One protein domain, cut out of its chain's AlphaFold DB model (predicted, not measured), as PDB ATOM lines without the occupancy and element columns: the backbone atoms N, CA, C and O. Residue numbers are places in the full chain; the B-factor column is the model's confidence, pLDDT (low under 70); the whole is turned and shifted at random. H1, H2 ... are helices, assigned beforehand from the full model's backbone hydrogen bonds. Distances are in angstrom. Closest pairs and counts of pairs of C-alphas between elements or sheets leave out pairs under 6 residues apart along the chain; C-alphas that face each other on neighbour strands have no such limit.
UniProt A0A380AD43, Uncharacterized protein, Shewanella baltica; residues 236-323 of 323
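This is residues 236 to 323 of the 323 residues of an uncharacterized protein of Shewanella baltica (UniProt A0A380AD43). A compact head of crossed helices has one long helical arm: H1 enters the head with its last residues, and its residues 236 to 244 stick out. In the head H4 packs on both H2 and H3, crossing H3 at about a right angle, while residues 249 to 255 of H1 pack on H3. The printed part has 88 residues with four named helices, H1 to H4 in order along the chain, and no named strand; the class is all helix. It is compact, with a radius of gyration of the C-alphas of 12.5 A, and spans 40 by 27 by 23 A, only just elongated, the arm making the length.

H1, residues 236 to 255, begins at C-alpha 236 (-2.156, -5.059, 8.760) and is 28.4 A long. H2 is residues 262 to 274, 18.9 A, and H3 residues 277 to 289, 18.3 A. H4, residues 302 to 310, ends at C-alpha 310 (23.837, -7.609, -14.204).

H1 touches H3 with residues 249 to 255 alone, the same way at a steep tilt of 48 degrees; the closest C-alphas, of Ala 252 and Phe 288, are 6.5 A apart. H1 and H2 are close but not clearly touching, Leu 250 to Gln 265 being the closest C-alphas at 7.7 A. H2 touches H4, opposite ways at a steep tilt of 48 degrees, closest at the C-alphas of Leu 267 and Met 309, 5.9 A. H3 touches H4 with its residues 279 to 284 alone, about perpendicular at 85 degrees, closest at the C-alphas of Ile 280 and Leu 302, 4.7 A. H1 and H4 are apart. Every O i to N i+4 pair is within hydrogen-bond range in H1, H3 and H4, and 8 of 9 are in H2.

Without the free residues the body spans 27 by 25 by 25 A. The printed part has no cut; the link from H3 to H4, 12 residues, is long. Residues 322 to 323 have pLDDT under 70.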
ATOM      1  N   PHE A 236      -2.513  -6.204   9.599       94.31
ATOM      2  CA  PHE A 236      -2.156  -5.059   8.760       94.31
ATOM      3  C   PHE A 236      -0.857  -4.386   9.205       94.31
ATOM      4  O   PHE A 236       0.032  -4.197   8.383       94.31
ATOM      5  N   GLU A 237      -0.738  -4.038  10.488       94.50
ATOM      6  CA  GLU A 237       0.362  -3.207  10.998       94.50
ATOM      7  C   GLU A 237       1.729  -3.859  10.774       94.50
ATOM      8  O   GLU A 237       2.648  -3.233  10.245       94.50
ATOM      9  N   GLN A 238       1.858  -5.150  11.095       93.00
ATOM     10  CA  GLN A 238       3.104  -5.878  10.877       93.00
ATOM     11  C   GLN A 238       3.435  -5.973   9.381       93.00
ATOM     12  O   GLN A 238       4.571  -5.720   8.971       93.00
ATOM     13  N   THR A 239       2.440  -6.290   8.548       94.19
ATOM     14  CA  THR A 239       2.630  -6.380   7.095       94.19
ATOM     15  C   THR A 239       3.020  -5.037   6.490       94.19
ATOM     16  O   THR A 239       3.916  -4.976   5.645       94.19
ATOM     17  N   PHE A 240       2.373  -3.960   6.926       95.88
ATOM     18  CA  PHE A 240       2.637  -2.614   6.451       95.88
ATOM     19  C   PHE A 240       4.022  -2.131   6.887       95.88
ATOM     20  O   PHE A 240       4.738  -1.558   6.072       95.88
ATOM     21  N   CYS A 241       4.467  -2.470   8.099       95.06
ATOM     22  CA  CYS A 241       5.830  -2.199   8.558       95.06
ATOM     23  C   CYS A 241       6.880  -2.902   7.670       95.06
ATOM     24  O   CYS A 241       7.858  -2.288   7.235       95.06
ATOM     25  N   TYR A 242       6.646  -4.164   7.284       93.06
ATOM     26  CA  TYR A 242       7.507  -4.853   6.312       93.06
ATOM     27  C   TYR A 242       7.459  -4.232   4.911       93.06
ATOM     28  O   TYR A 242       8.486  -4.182   4.229       93.06
ATOM     29  N   ALA A 243       6.293  -3.753   4.477       95.88
ATOM     30  CA  ALA A 243       6.146  -3.042   3.211       95.88
ATOM     31  C   ALA A 243       6.918  -1.710   3.221       95.88
ATOM     32  O   ALA A 243       7.632  -1.405   2.268       95.88
ATOM     33  N   GLN A 244       6.856  -0.953   4.317       96.38
ATOM     34  CA  GLN A 244       7.628   0.277   4.499       96.38
ATOM     35  C   GLN A 244       9.134   0.005   4.500       96.38
ATOM     36  O   GLN A 244       9.868   0.689   3.795       96.38
ATOM     37  N   ALA A 245       9.594  -1.041   5.194       94.31
ATOM     38  CA  ALA A 245      10.995  -1.450   5.130       94.31
ATOM     39  C   ALA A 245      11.419  -1.803   3.691       94.31
ATOM     40  O   ALA A 245      12.497  -1.410   3.247       94.31
ATOM     41  N   MET A 246      10.563  -2.500   2.931       94.44
ATOM     42  CA  MET A 246      10.799  -2.766   1.506       94.44
ATOM     43  C   MET A 246      10.949  -1.465   0.703       94.44
ATOM     44  O   MET A 246      11.872  -1.382  -0.107       94.44
ATOM     45  N   LEU A 247      10.093  -0.464   0.940       95.31
ATOM     46  CA  LEU A 247      10.185   0.847   0.289       95.31
ATOM     47  C   LEU A 247      11.506   1.545   0.626       95.31
ATOM     48  O   LEU A 247      12.201   1.985  -0.283       95.31
ATOM     49  N   SER A 248      11.887   1.597   1.904       95.00
ATOM     50  CA  SER A 248      13.130   2.240   2.345       95.00
ATOM     51  C   SER A 248      14.366   1.628   1.685       95.00
ATOM     52  O   SER A 248      15.224   2.359   1.198       95.00
ATOM     53  N   PHE A 249      14.451   0.295   1.602       94.81
ATOM     54  CA  PHE A 249      15.570  -0.360   0.919       94.81
ATOM     55  C   PHE A 249      15.539  -0.159  -0.594       94.81
ATOM     56  O   PHE A 249      16.590  -0.111  -1.224       94.81
ATOM     57  N   LEU A 250      14.354  -0.052  -1.193       94.56
ATOM     58  CA  LEU A 250      14.253   0.238  -2.614       94.56
ATOM     59  C   LEU A 250      14.751   1.655  -2.932       94.56
ATOM     60  O   LEU A 250      15.515   1.808  -3.879       94.56
ATOM     61  N   LEU A 251      14.374   2.647  -2.121       94.44
ATOM     62  CA  LEU A 251      14.841   4.031  -2.257       94.44
ATOM     63  C   LEU A 251      16.357   4.138  -2.043       94.44
ATOM     64  O   LEU A 251      17.047   4.726  -2.866       94.44
ATOM     65  N   ALA A 252      16.907   3.475  -1.020       94.44
ATOM     66  CA  ALA A 252      18.358   3.440  -0.815       94.44
ATOM     67  C   ALA A 252      19.103   2.801  -2.004       94.44
ATOM     68  O   ALA A 252      20.172   3.260  -2.400       94.44
ATOM     69  N   ALA A 253      18.541   1.745  -2.602       95.19
ATOM     70  CA  ALA A 253      19.108   1.130  -3.800       95.19
ATOM     71  C   ALA A 253      19.001   2.037  -5.040       95.19
ATOM     72  O   ALA A 253      19.862   1.968  -5.918       95.19
ATOM     73  N   GLU A 254      17.964   2.870  -5.126       94.50
ATOM     74  CA  GLU A 254      17.821   3.889  -6.168       94.50
ATOM     75  C   GLU A 254      18.874   4.994  -6.019       94.50
ATOM     76  O   GLU A 254      19.600   5.268  -6.975       94.50
ATOM     77  N   ASP A 255      19.053   5.528  -4.809       92.69
ATOM     78  CA  ASP A 255      20.048   6.567  -4.506       92.69
ATOM     79  C   ASP A 255      21.489   6.094  -4.766       92.69
ATOM     80  O   ASP A 255      22.321   6.841  -5.284       92.69
ATOM     81  N   LEU A 256      21.777   4.817  -4.492       92.50
ATOM     82  CA  LEU A 256      23.065   4.183  -4.800       92.50
ATOM     83  C   LEU A 256      23.247   3.829  -6.287       92.50
ATOM     84  O   LEU A 256      24.293   3.308  -6.678       92.50
ATOM     85  N   GLY A 257      22.241   4.074  -7.131       91.88
ATOM     86  CA  GLY A 257      22.277   3.775  -8.564       91.88
ATOM     87  C   GLY A 257      22.177   2.284  -8.911       91.88
ATOM     88  O   GLY A 257      22.420   1.903 -10.056       91.88
ATOM     89  N   ILE A 258      21.801   1.432  -7.952       93.62
ATOM     90  CA  ILE A 258      21.569  -0.010  -8.155       93.62
ATOM     91  C   ILE A 258      20.239  -0.236  -8.889       93.62
ATOM     92  O   ILE A 258      20.076  -1.199  -9.646       93.62
ATOM     93  N   VAL A 259      19.274   0.659  -8.680       93.81
ATOM     94  CA  VAL A 259      17.967   0.637  -9.331       93.81
ATOM     95  C   VAL A 259      17.744   1.969 -10.042       93.81
ATOM     96  O   VAL A 259      17.697   3.004  -9.407       93.81
ATOM     97  N   GLY A 260      17.578   1.949 -11.367       88.81
ATOM     98  CA  GLY A 260      17.277   3.164 -12.151       88.81
ATOM     99  C   GLY A 260      16.220   2.963 -13.238       88.81
ATOM    100  O   GLY A 260      15.905   3.863 -14.008       88.81
ATOM    101  N   SER A 261      15.680   1.751 -13.343       90.81
ATOM    102  CA  SER A 261      14.628   1.391 -14.287       90.81
ATOM    103  C   SER A 261      13.642   0.430 -13.635       90.81
ATOM    104  O   SER A 261      13.981  -0.299 -12.697       90.81
ATOM    105  N   PHE A 262      12.443   0.332 -14.209       88.94
ATOM    106  CA  PHE A 262      11.464  -0.674 -13.799       88.94
ATOM    107  C   PHE A 262      12.054  -2.094 -13.847       88.94
ATOM    108  O   PHE A 262      11.837  -2.900 -12.945       88.94
ATOM    109  N   LYS A 263      12.888  -2.397 -14.853       91.38
ATOM    110  CA  LYS A 263      13.514  -3.716 -14.983       91.38
ATOM    111  C   LYS A 263      14.512  -4.009 -13.859       91.38
ATOM    112  O   LYS A 263      14.489  -5.111 -13.311       91.38
ATOM    113  N   SER A 264      15.378  -3.055 -13.515       93.62
ATOM    114  CA  SER A 264      16.330  -3.219 -12.405       93.62
ATOM    115  C   SER A 264      15.607  -3.317 -11.062       93.62
ATOM    116  O   SER A 264      15.999  -4.134 -10.240       93.62
ATOM    117  N   GLN A 265      14.505  -2.584 -10.868       93.44
ATOM    118  CA  GLN A 265      13.668  -2.683  -9.667       93.44
ATOM    119  C   GLN A 265      13.080  -4.090  -9.501       93.44
ATOM    120  O   GLN A 265      13.186  -4.684  -8.430       93.44
ATOM    121  N   GLN A 266      12.500  -4.656 -10.565       92.69
ATOM    122  CA  GLN A 266      11.963  -6.022 -10.546       92.69
ATOM    123  C   GLN A 266      13.035  -7.058 -10.198       92.69
ATOM    124  O   GLN A 266      12.807  -7.952  -9.386       92.69
ATOM    125  N   LEU A 267      14.216  -6.933 -10.814       94.44
ATOM    126  CA  LEU A 267      15.336  -7.831 -10.552       94.44
ATOM    127  C   LEU A 267      15.858  -7.680  -9.121       94.44
ATOM    128  O   LEU A 267      16.131  -8.695  -8.487       94.44
ATOM    129  N   PHE A 268      15.954  -6.453  -8.607       95.50
ATOM    130  CA  PHE A 268      16.357  -6.178  -7.231       95.50
ATOM    131  C   PHE A 268      15.404  -6.843  -6.236       95.50
ATOM    132  O   PHE A 268      15.846  -7.623  -5.396       95.50
ATOM    133  N   LEU A 269      14.093  -6.610  -6.376       94.25
ATOM    134  CA  LEU A 269      13.080  -7.192  -5.491       94.25
ATOM    135  C   LEU A 269      13.105  -8.723  -5.530       94.25
ATOM    136  O   LEU A 269      13.093  -9.357  -4.477       94.25
ATOM    137  N   TYR A 270      13.212  -9.322  -6.719       94.81
ATOM    138  CA  TYR A 270      13.311 -10.773  -6.858       94.81
ATOM    139  C   TYR A 270      14.593 -11.335  -6.229       94.81
ATOM    140  O   TYR A 270      14.518 -12.203  -5.360       94.81
ATOM    141  N   TRP A 271      15.774 -10.856  -6.635       95.19
ATOM    142  CA  TRP A 271      17.051 -11.434  -6.198       95.19
ATOM    143  C   TRP A 271      17.344 -11.187  -4.723       95.19
ATOM    144  O   TRP A 271      17.959 -12.034  -4.078       95.19
ATOM    145  N   LYS A 272      16.827 -10.098  -4.151       95.06
ATOM    146  CA  LYS A 272      16.886  -9.846  -2.710       95.06
ATOM    147  C   LYS A 272      16.224 -10.951  -1.891       95.06
ATOM    148  O   LYS A 272      16.749 -11.310  -0.840       95.06
ATOM    149  N   LEU A 273      15.119 -11.518  -2.383       92.69
ATOM    150  CA  LEU A 273      14.432 -12.640  -1.732       92.69
ATOM    151  C   LEU A 273      15.177 -13.972  -1.884       92.69
ATOM    152  O   LEU A 273      14.963 -14.869  -1.079       92.69
ATOM    153  N   GLN A 274      16.024 -14.103  -2.907       93.12
ATOM    154  CA  GLN A 274      16.811 -15.315  -3.167       93.12
ATOM    155  C   GLN A 274      18.161 -15.311  -2.432       93.12
ATOM    156  O   GLN A 274      18.795 -16.355  -2.298       93.12
ATOM    157  N   GLY A 275      18.629 -14.138  -1.996       93.38
ATOM    158  CA  GLY A 275      19.860 -13.973  -1.227       93.38
ATOM    159  C   GLY A 275      19.633 -13.936   0.284       93.38
ATOM    160  O   GLY A 275      18.527 -14.138   0.789       93.38
ATOM    161  N   ASN A 276      20.690 -13.610   1.028       95.38
ATOM    162  CA  ASN A 276      20.577 -13.362   2.460       95.38
ATOM    163  C   ASN A 276      20.016 -11.951   2.666       95.38
ATOM    164  O   ASN A 276      20.757 -10.972   2.694       95.38
ATOM    165  N   THR A 277      18.690 -11.848   2.797       92.94
ATOM    166  CA  THR A 277      17.987 -10.563   2.938       92.94
ATOM    167  C   THR A 277      18.538  -9.709   4.083       92.94
ATOM    168  O   THR A 277      18.628  -8.494   3.927       92.94
ATOM    169  N   GLN A 278      18.917 -10.311   5.215       93.88
ATOM    170  CA  GLN A 278      19.465  -9.568   6.350       93.88
ATOM    171  C   GLN A 278      20.825  -8.960   6.003       93.88
ATOM    172  O   GLN A 278      21.017  -7.764   6.205       93.88
ATOM    173  N   LEU A 279      21.725  -9.759   5.423       95.81
ATOM    174  CA  LEU A 279      23.043  -9.291   5.001       95.81
ATOM    175  C   LEU A 279      22.936  -8.221   3.910       95.81
ATOM    176  O   LEU A 279      23.561  -7.174   4.013       95.81
ATOM    177  N   ILE A 280      22.082  -8.441   2.905       96.38
ATOM    178  CA  ILE A 280      21.831  -7.470   1.832       96.38
ATOM    179  C   ILE A 280      21.352  -6.135   2.413       96.38
ATOM    180  O   ILE A 280      21.838  -5.088   2.005       96.38
ATOM    181  N   ASN A 281      20.415  -6.159   3.366       94.94
ATOM    182  CA  ASN A 281      19.923  -4.941   4.013       94.94
ATOM    183  C   ASN A 281      21.026  -4.216   4.799       94.94
ATOM    184  O   ASN A 281      21.084  -2.990   4.769       94.94
ATOM    185  N   GLN A 282      21.877  -4.966   5.508       94.81
ATOM    186  CA  GLN A 282      22.991  -4.417   6.282       94.81
ATOM    187  C   GLN A 282      24.030  -3.755   5.373       94.81
ATOM    188  O   GLN A 282      24.372  -2.597   5.589       94.81
ATOM    189  N   GLU A 283      24.479  -4.457   4.332       95.12
ATOM    190  CA  GLU A 283      25.455  -3.941   3.365       95.12
ATOM    191  C   GLU A 283      24.890  -2.745   2.583       95.12
ATOM    192  O   GLU A 283      25.610  -1.782   2.338       95.12
ATOM    193  N   LEU A 284      23.593  -2.755   2.249       94.94
ATOM    194  CA  LEU A 284      22.932  -1.622   1.594       94.94
ATOM    195  C   LEU A 284      22.898  -0.386   2.496       94.94
ATOM    196  O   LEU A 284      23.191   0.712   2.040       94.94
ATOM    197  N   ALA A 285      22.571  -0.562   3.778       94.19
ATOM    198  CA  ALA A 285      22.584   0.531   4.744       94.19
ATOM    199  C   ALA A 285      24.003   1.069   4.985       94.19
ATOM    200  O   ALA A 285      24.175   2.271   5.160       94.19
ATOM    201  N   GLN A 286      25.023   0.207   4.986       94.06
ATOM    202  CA  GLN A 286      26.419   0.630   5.116       94.06
ATOM    203  C   GLN A 286      26.878   1.420   3.886       94.06
ATOM    204  O   GLN A 286      27.352   2.540   4.044       94.06
ATOM    205  N   ALA A 287      26.629   0.899   2.682       92.75
ATOM    206  CA  ALA A 287      26.939   1.589   1.430       92.75
ATOM    207  C   ALA A 287      26.214   2.937   1.295       92.75
ATOM    208  O   ALA A 287      26.770   3.883   0.752       92.75
ATOM    209  N   PHE A 288      24.981   3.039   1.799       91.88
ATOM    210  CA  PHE A 288      24.215   4.285   1.779       91.88
ATOM    211  C   PHE A 288      24.794   5.361   2.710       91.88
ATOM    212  O   PHE A 288      24.763   6.542   2.378       91.88
ATOM    213  N   ASN A 289      25.310   4.970   3.880       92.38
ATOM    214  CA  ASN A 289      25.799   5.914   4.888       92.38
ATOM    215  C   ASN A 289      27.282   6.281   4.723       92.38
ATOM    216  O   ASN A 289      27.700   7.326   5.221       92.38
ATOM    217  N   ASP A 290      28.072   5.434   4.065       90.88
ATOM    218  CA  ASP A 290      29.506   5.635   3.864       90.88
ATOM    219  C   ASP A 290      29.869   5.482   2.373       90.88
ATOM    220  O   ASP A 290      29.924   4.359   1.867       90.88
ATOM    221  N   PRO A 291      30.167   6.591   1.665       84.25
ATOM    222  CA  PRO A 291      30.592   6.566   0.263       84.25
ATOM    223  C   PRO A 291      31.859   5.734   0.005       84.25
ATOM    224  O   PRO A 291      32.083   5.271  -1.112       84.25
ATOM    225  N   HIS A 292      32.697   5.529   1.024       86.75
ATOM    226  CA  HIS A 292      33.930   4.749   0.922       86.75
ATOM    227  C   HIS A 292      33.743   3.274   1.287       86.75
ATOM    228  O   HIS A 292      34.712   2.508   1.270       86.75
ATOM    229  N   TYR A 293      32.515   2.850   1.593       88.12
ATOM    230  CA  TYR A 293      32.232   1.468   1.935       88.12
ATOM    231  C   TYR A 293      32.511   0.533   0.753       88.12
ATOM    232  O   TYR A 293      31.914   0.629  -0.323       88.12
ATOM    233  N   VAL A 294      33.412  -0.424   0.972       87.31
ATOM    234  CA  VAL A 294      33.736  -1.467  -0.002       87.31
ATOM    235  C   VAL A 294      32.862  -2.682   0.271       87.31
ATOM    236  O   VAL A 294      32.936  -3.280   1.345       87.31
ATOM    237  N   LEU A 295      32.053  -3.067  -0.717       89.50
ATOM    238  CA  LEU A 295      31.189  -4.238  -0.604       89.50
ATOM    239  C   LEU A 295      32.011  -5.519  -0.383       89.50
ATOM    240  O   LEU A 295      32.856  -5.847  -1.223       89.50
ATOM    241  N   PRO A 296      31.718  -6.302   0.668       89.56
ATOM    242  CA  PRO A 296      32.352  -7.595   0.869       89.56
ATOM    243  C   PRO A 296      32.053  -8.580  -0.270       89.56
ATOM    244  O   PRO A 296      30.962  -8.608  -0.852       89.56
ATOM    245  N   GLU A 297      33.005  -9.468  -0.556       86.62
ATOM    246  CA  GLU A 297      32.734 -10.646  -1.378       86.62
ATOM    247  C   GLU A 297      31.930 -11.669  -0.566       86.62
ATOM    248  O   GLU A 297      32.461 -12.429   0.242       86.62
ATOM    249  N   SER A 298      30.617 -11.689  -0.784       87.00
ATOM    250  CA  SER A 298      29.700 -12.650  -0.172       87.00
ATOM    251  C   SER A 298      28.952 -13.441  -1.239       87.00
ATOM    252  O   SER A 298      28.539 -12.892  -2.259       87.00
ATOM    253  N   LYS A 299      28.711 -14.735  -0.985       89.06
ATOM    254  CA  LYS A 299      27.966 -15.629  -1.894       89.06
ATOM    255  C   LYS A 299      26.473 -15.299  -1.997       89.06
ATOM    256  O   LYS A 299      25.803 -15.847  -2.866       89.06
ATOM    257  N   SER A 300      25.951 -14.457  -1.106       91.31
ATOM    258  CA  SER A 300      24.525 -14.116  -1.041       91.31
ATOM    259  C   SER A 300      24.253 -12.701  -0.506       91.31
ATOM    260  O   SER A 300      23.132 -12.430  -0.076       91.31
ATOM    261  N   GLY A 301      25.276 -11.840  -0.458       94.56
ATOM    262  CA  GLY A 301      25.180 -10.431  -0.051       94.56
ATOM    263  C   GLY A 301      24.796  -9.496  -1.205       94.56
ATOM    264  O   GLY A 301      24.422  -9.938  -2.295       94.56
ATOM    265  N   LEU A 302      24.902  -8.191  -0.977       95.19
ATOM    266  CA  LEU A 302      24.584  -7.126  -1.925       95.19
ATOM    267  C   LEU A 302      25.460  -7.191  -3.181       95.19
ATOM    268  O   LEU A 302      24.938  -7.058  -4.287       95.19
ATOM    269  N   ASN A 303      26.757  -7.488  -3.044       94.06
ATOM    270  CA  ASN A 303      27.645  -7.662  -4.198       94.06
ATOM    271  C   ASN A 303      27.179  -8.814  -5.113       94.06
ATOM    272  O   ASN A 303      27.051  -8.657  -6.328       94.06
ATOM    273  N   TRP A 304      26.820  -9.963  -4.523       95.88
ATOM    274  CA  TRP A 304      26.238 -11.091  -5.261       95.88
ATOM    275  C   TRP A 304      24.923 -10.716  -5.946       95.88
ATOM    276  O   TRP A 304      24.692 -11.110  -7.094       95.88
ATOM    277  N   LEU A 305      24.067  -9.950  -5.265       96.25
ATOM    278  CA  LEU A 305      22.797  -9.495  -5.815       96.25
ATOM    279  C   LEU A 305      23.033  -8.631  -7.058       96.25
ATOM    280  O   LEU A 305      22.460  -8.924  -8.107       96.25
ATOM    281  N   ILE A 306      23.920  -7.635  -6.973       94.69
ATOM    282  CA  ILE A 306      24.273  -6.745  -8.091       94.69
ATOM    283  C   ILE A 306      24.848  -7.553  -9.258       94.69
ATOM    284  O   ILE A 306      24.372  -7.451 -10.392       94.69
ATOM    285  N   ALA A 307      25.819  -8.428  -8.982       93.88
ATOM    286  CA  ALA A 307      26.421  -9.287  -9.995       93.88
ATOM    287  C   ALA A 307      25.382 -10.193 -10.678       93.88
ATOM    288  O   ALA A 307      25.447 -10.432 -11.885       93.88
ATOM    289  N   THR A 308      24.394 -10.683  -9.928       95.12
ATOM    290  CA  THR A 308      23.323 -11.531 -10.462       95.12
ATOM    291  C   THR A 308      22.320 -10.723 -11.283       95.12
ATOM    292  O   THR A 308      21.936 -11.162 -12.368       95.12
ATOM    293  N   MET A 309      21.958  -9.515 -10.846       95.12
ATOM    294  CA  MET A 309      21.137  -8.590 -11.631       95.12
ATOM    295  C   MET A 309      21.788  -8.264 -12.981       95.12
ATOM    296  O   MET A 309      21.121  -8.348 -14.013       95.12
ATOM    297  N   ASN A 310      23.093  -7.983 -12.997       94.50
ATOM    298  CA  ASN A 310      23.837  -7.609 -14.204       94.50
ATOM    299  C   ASN A 310      23.875  -8.696 -15.287       94.50
ATOM    300  O   ASN A 310      24.022  -8.372 -16.465       94.50
ATOM    301  N   LYS A 311      23.669  -9.970 -14.926       94.44
ATOM    302  CA  LYS A 311      23.505 -11.077 -15.893       94.44
ATOM    303  C   LYS A 311      22.195 -10.989 -16.685       94.44
ATOM    304  O   LYS A 311      22.058 -11.639 -17.717       94.44
ATOM    305  N   HIS A 312      21.224 -10.221 -16.193       92.25
ATOM    306  CA  HIS A 312      19.889 -10.071 -16.776       92.25
ATOM    307  C   HIS A 312      19.617  -8.670 -17.340       92.25
ATOM    308  O   HIS A 312      18.532  -8.441 -17.880       92.25
ATOM    309  N   LEU A 313      20.574  -7.750 -17.209       91.50
ATOM    310  CA  LEU A 313      20.516  -6.393 -17.741       91.50
ATOM    311  C   LEU A 313      21.339  -6.301 -19.031       91.50
ATOM    312  O   LEU A 313      22.339  -7.000 -19.197       91.50
ATOM    313  N   ALA A 314      20.923  -5.436 -19.959       88.69
ATOM    314  CA  ALA A 314      21.753  -5.121 -21.118       88.69
ATOM    315  C   ALA A 314      23.042  -4.418 -20.657       88.69
ATOM    316  O   ALA A 314      23.031  -3.734 -19.639       88.69
ATOM    317  N   LYS A 315      24.144  -4.529 -21.414       87.50
ATOM    318  CA  LYS A 315      25.450  -3.949 -21.023       87.50
ATOM    319  C   LYS A 315      25.371  -2.470 -20.617       87.50
ATOM    320  O   LYS A 315      25.960  -2.084 -19.622       87.50
ATOM    321  N   HIS A 316      24.599  -1.664 -21.348       86.31
ATOM    322  CA  HIS A 316      24.413  -0.233 -21.070       86.31
ATOM    323  C   HIS A 316      23.498   0.066 -19.864       86.31
ATOM    324  O   HIS A 316      23.321   1.223 -19.509       86.31
ATOM    325  N   GLN A 317      22.881  -0.960 -19.273       85.56
ATOM    326  CA  GLN A 317      22.004  -0.882 -18.100       85.56
ATOM    327  C   GLN A 317      22.622  -1.552 -16.870       85.56
ATOM    328  O   GLN A 317      21.966  -1.609 -15.833       85.56
ATOM    329  N   GLN A 318      23.821  -2.133 -16.990       88.75
ATOM    330  CA  GLN A 318      24.481  -2.780 -15.863       88.75
ATOM    331  C   GLN A 318      24.785  -1.751 -14.781       88.75
ATOM    332  O   GLN A 318      25.161  -0.617 -15.071       88.75
ATOM    333  N   VAL A 319      24.590  -2.167 -13.537       85.44
ATOM    334  CA  VAL A 319      24.687  -1.308 -12.363       85.44
ATOM    335  C   VAL A 319      25.922  -1.669 -11.551       85.44
ATOM    336  O   VAL A 319      26.308  -2.835 -11.450       85.44
ATOM    337  N   SER A 320      26.541  -0.661 -10.960       79.75
ATOM    338  CA  SER A 320      27.598  -0.788  -9.963       79.75
ATOM    339  C   SER A 320      27.337   0.256  -8.888       79.75
ATOM    340  O   SER A 320      26.747   1.297  -9.183       79.75
ATOM    341  N   ILE A 321      27.788   0.007  -7.660       72.69
ATOM    342  CA  ILE A 321      27.800   1.076  -6.661       72.69
ATOM    343  C   ILE A 321      28.795   2.133  -7.139       72.69
ATOM    344  O   ILE A 321      29.898   1.799  -7.580       72.69
ATOM    345  N   ARG A 322      28.368   3.397  -7.150       58.94
ATOM    346  CA  ARG A 322      29.260   4.524  -7.429       58.94
ATOM    347  C   ARG A 322      30.166   4.702  -6.210       58.94
ATOM    348  O   ARG A 322      29.644   4.930  -5.125       58.94
ATOM    349  N   HIS A 323      31.472   4.541  -6.402       50.34
ATOM    350  CA  HIS A 323      32.486   4.951  -5.429       50.34
ATOM    351  C   HIS A 323      32.800   6.436  -5.584       50.34
ATOM    352  O   HIS A 323      32.793   6.906  -6.750       50.34
TER     353      HIS A 323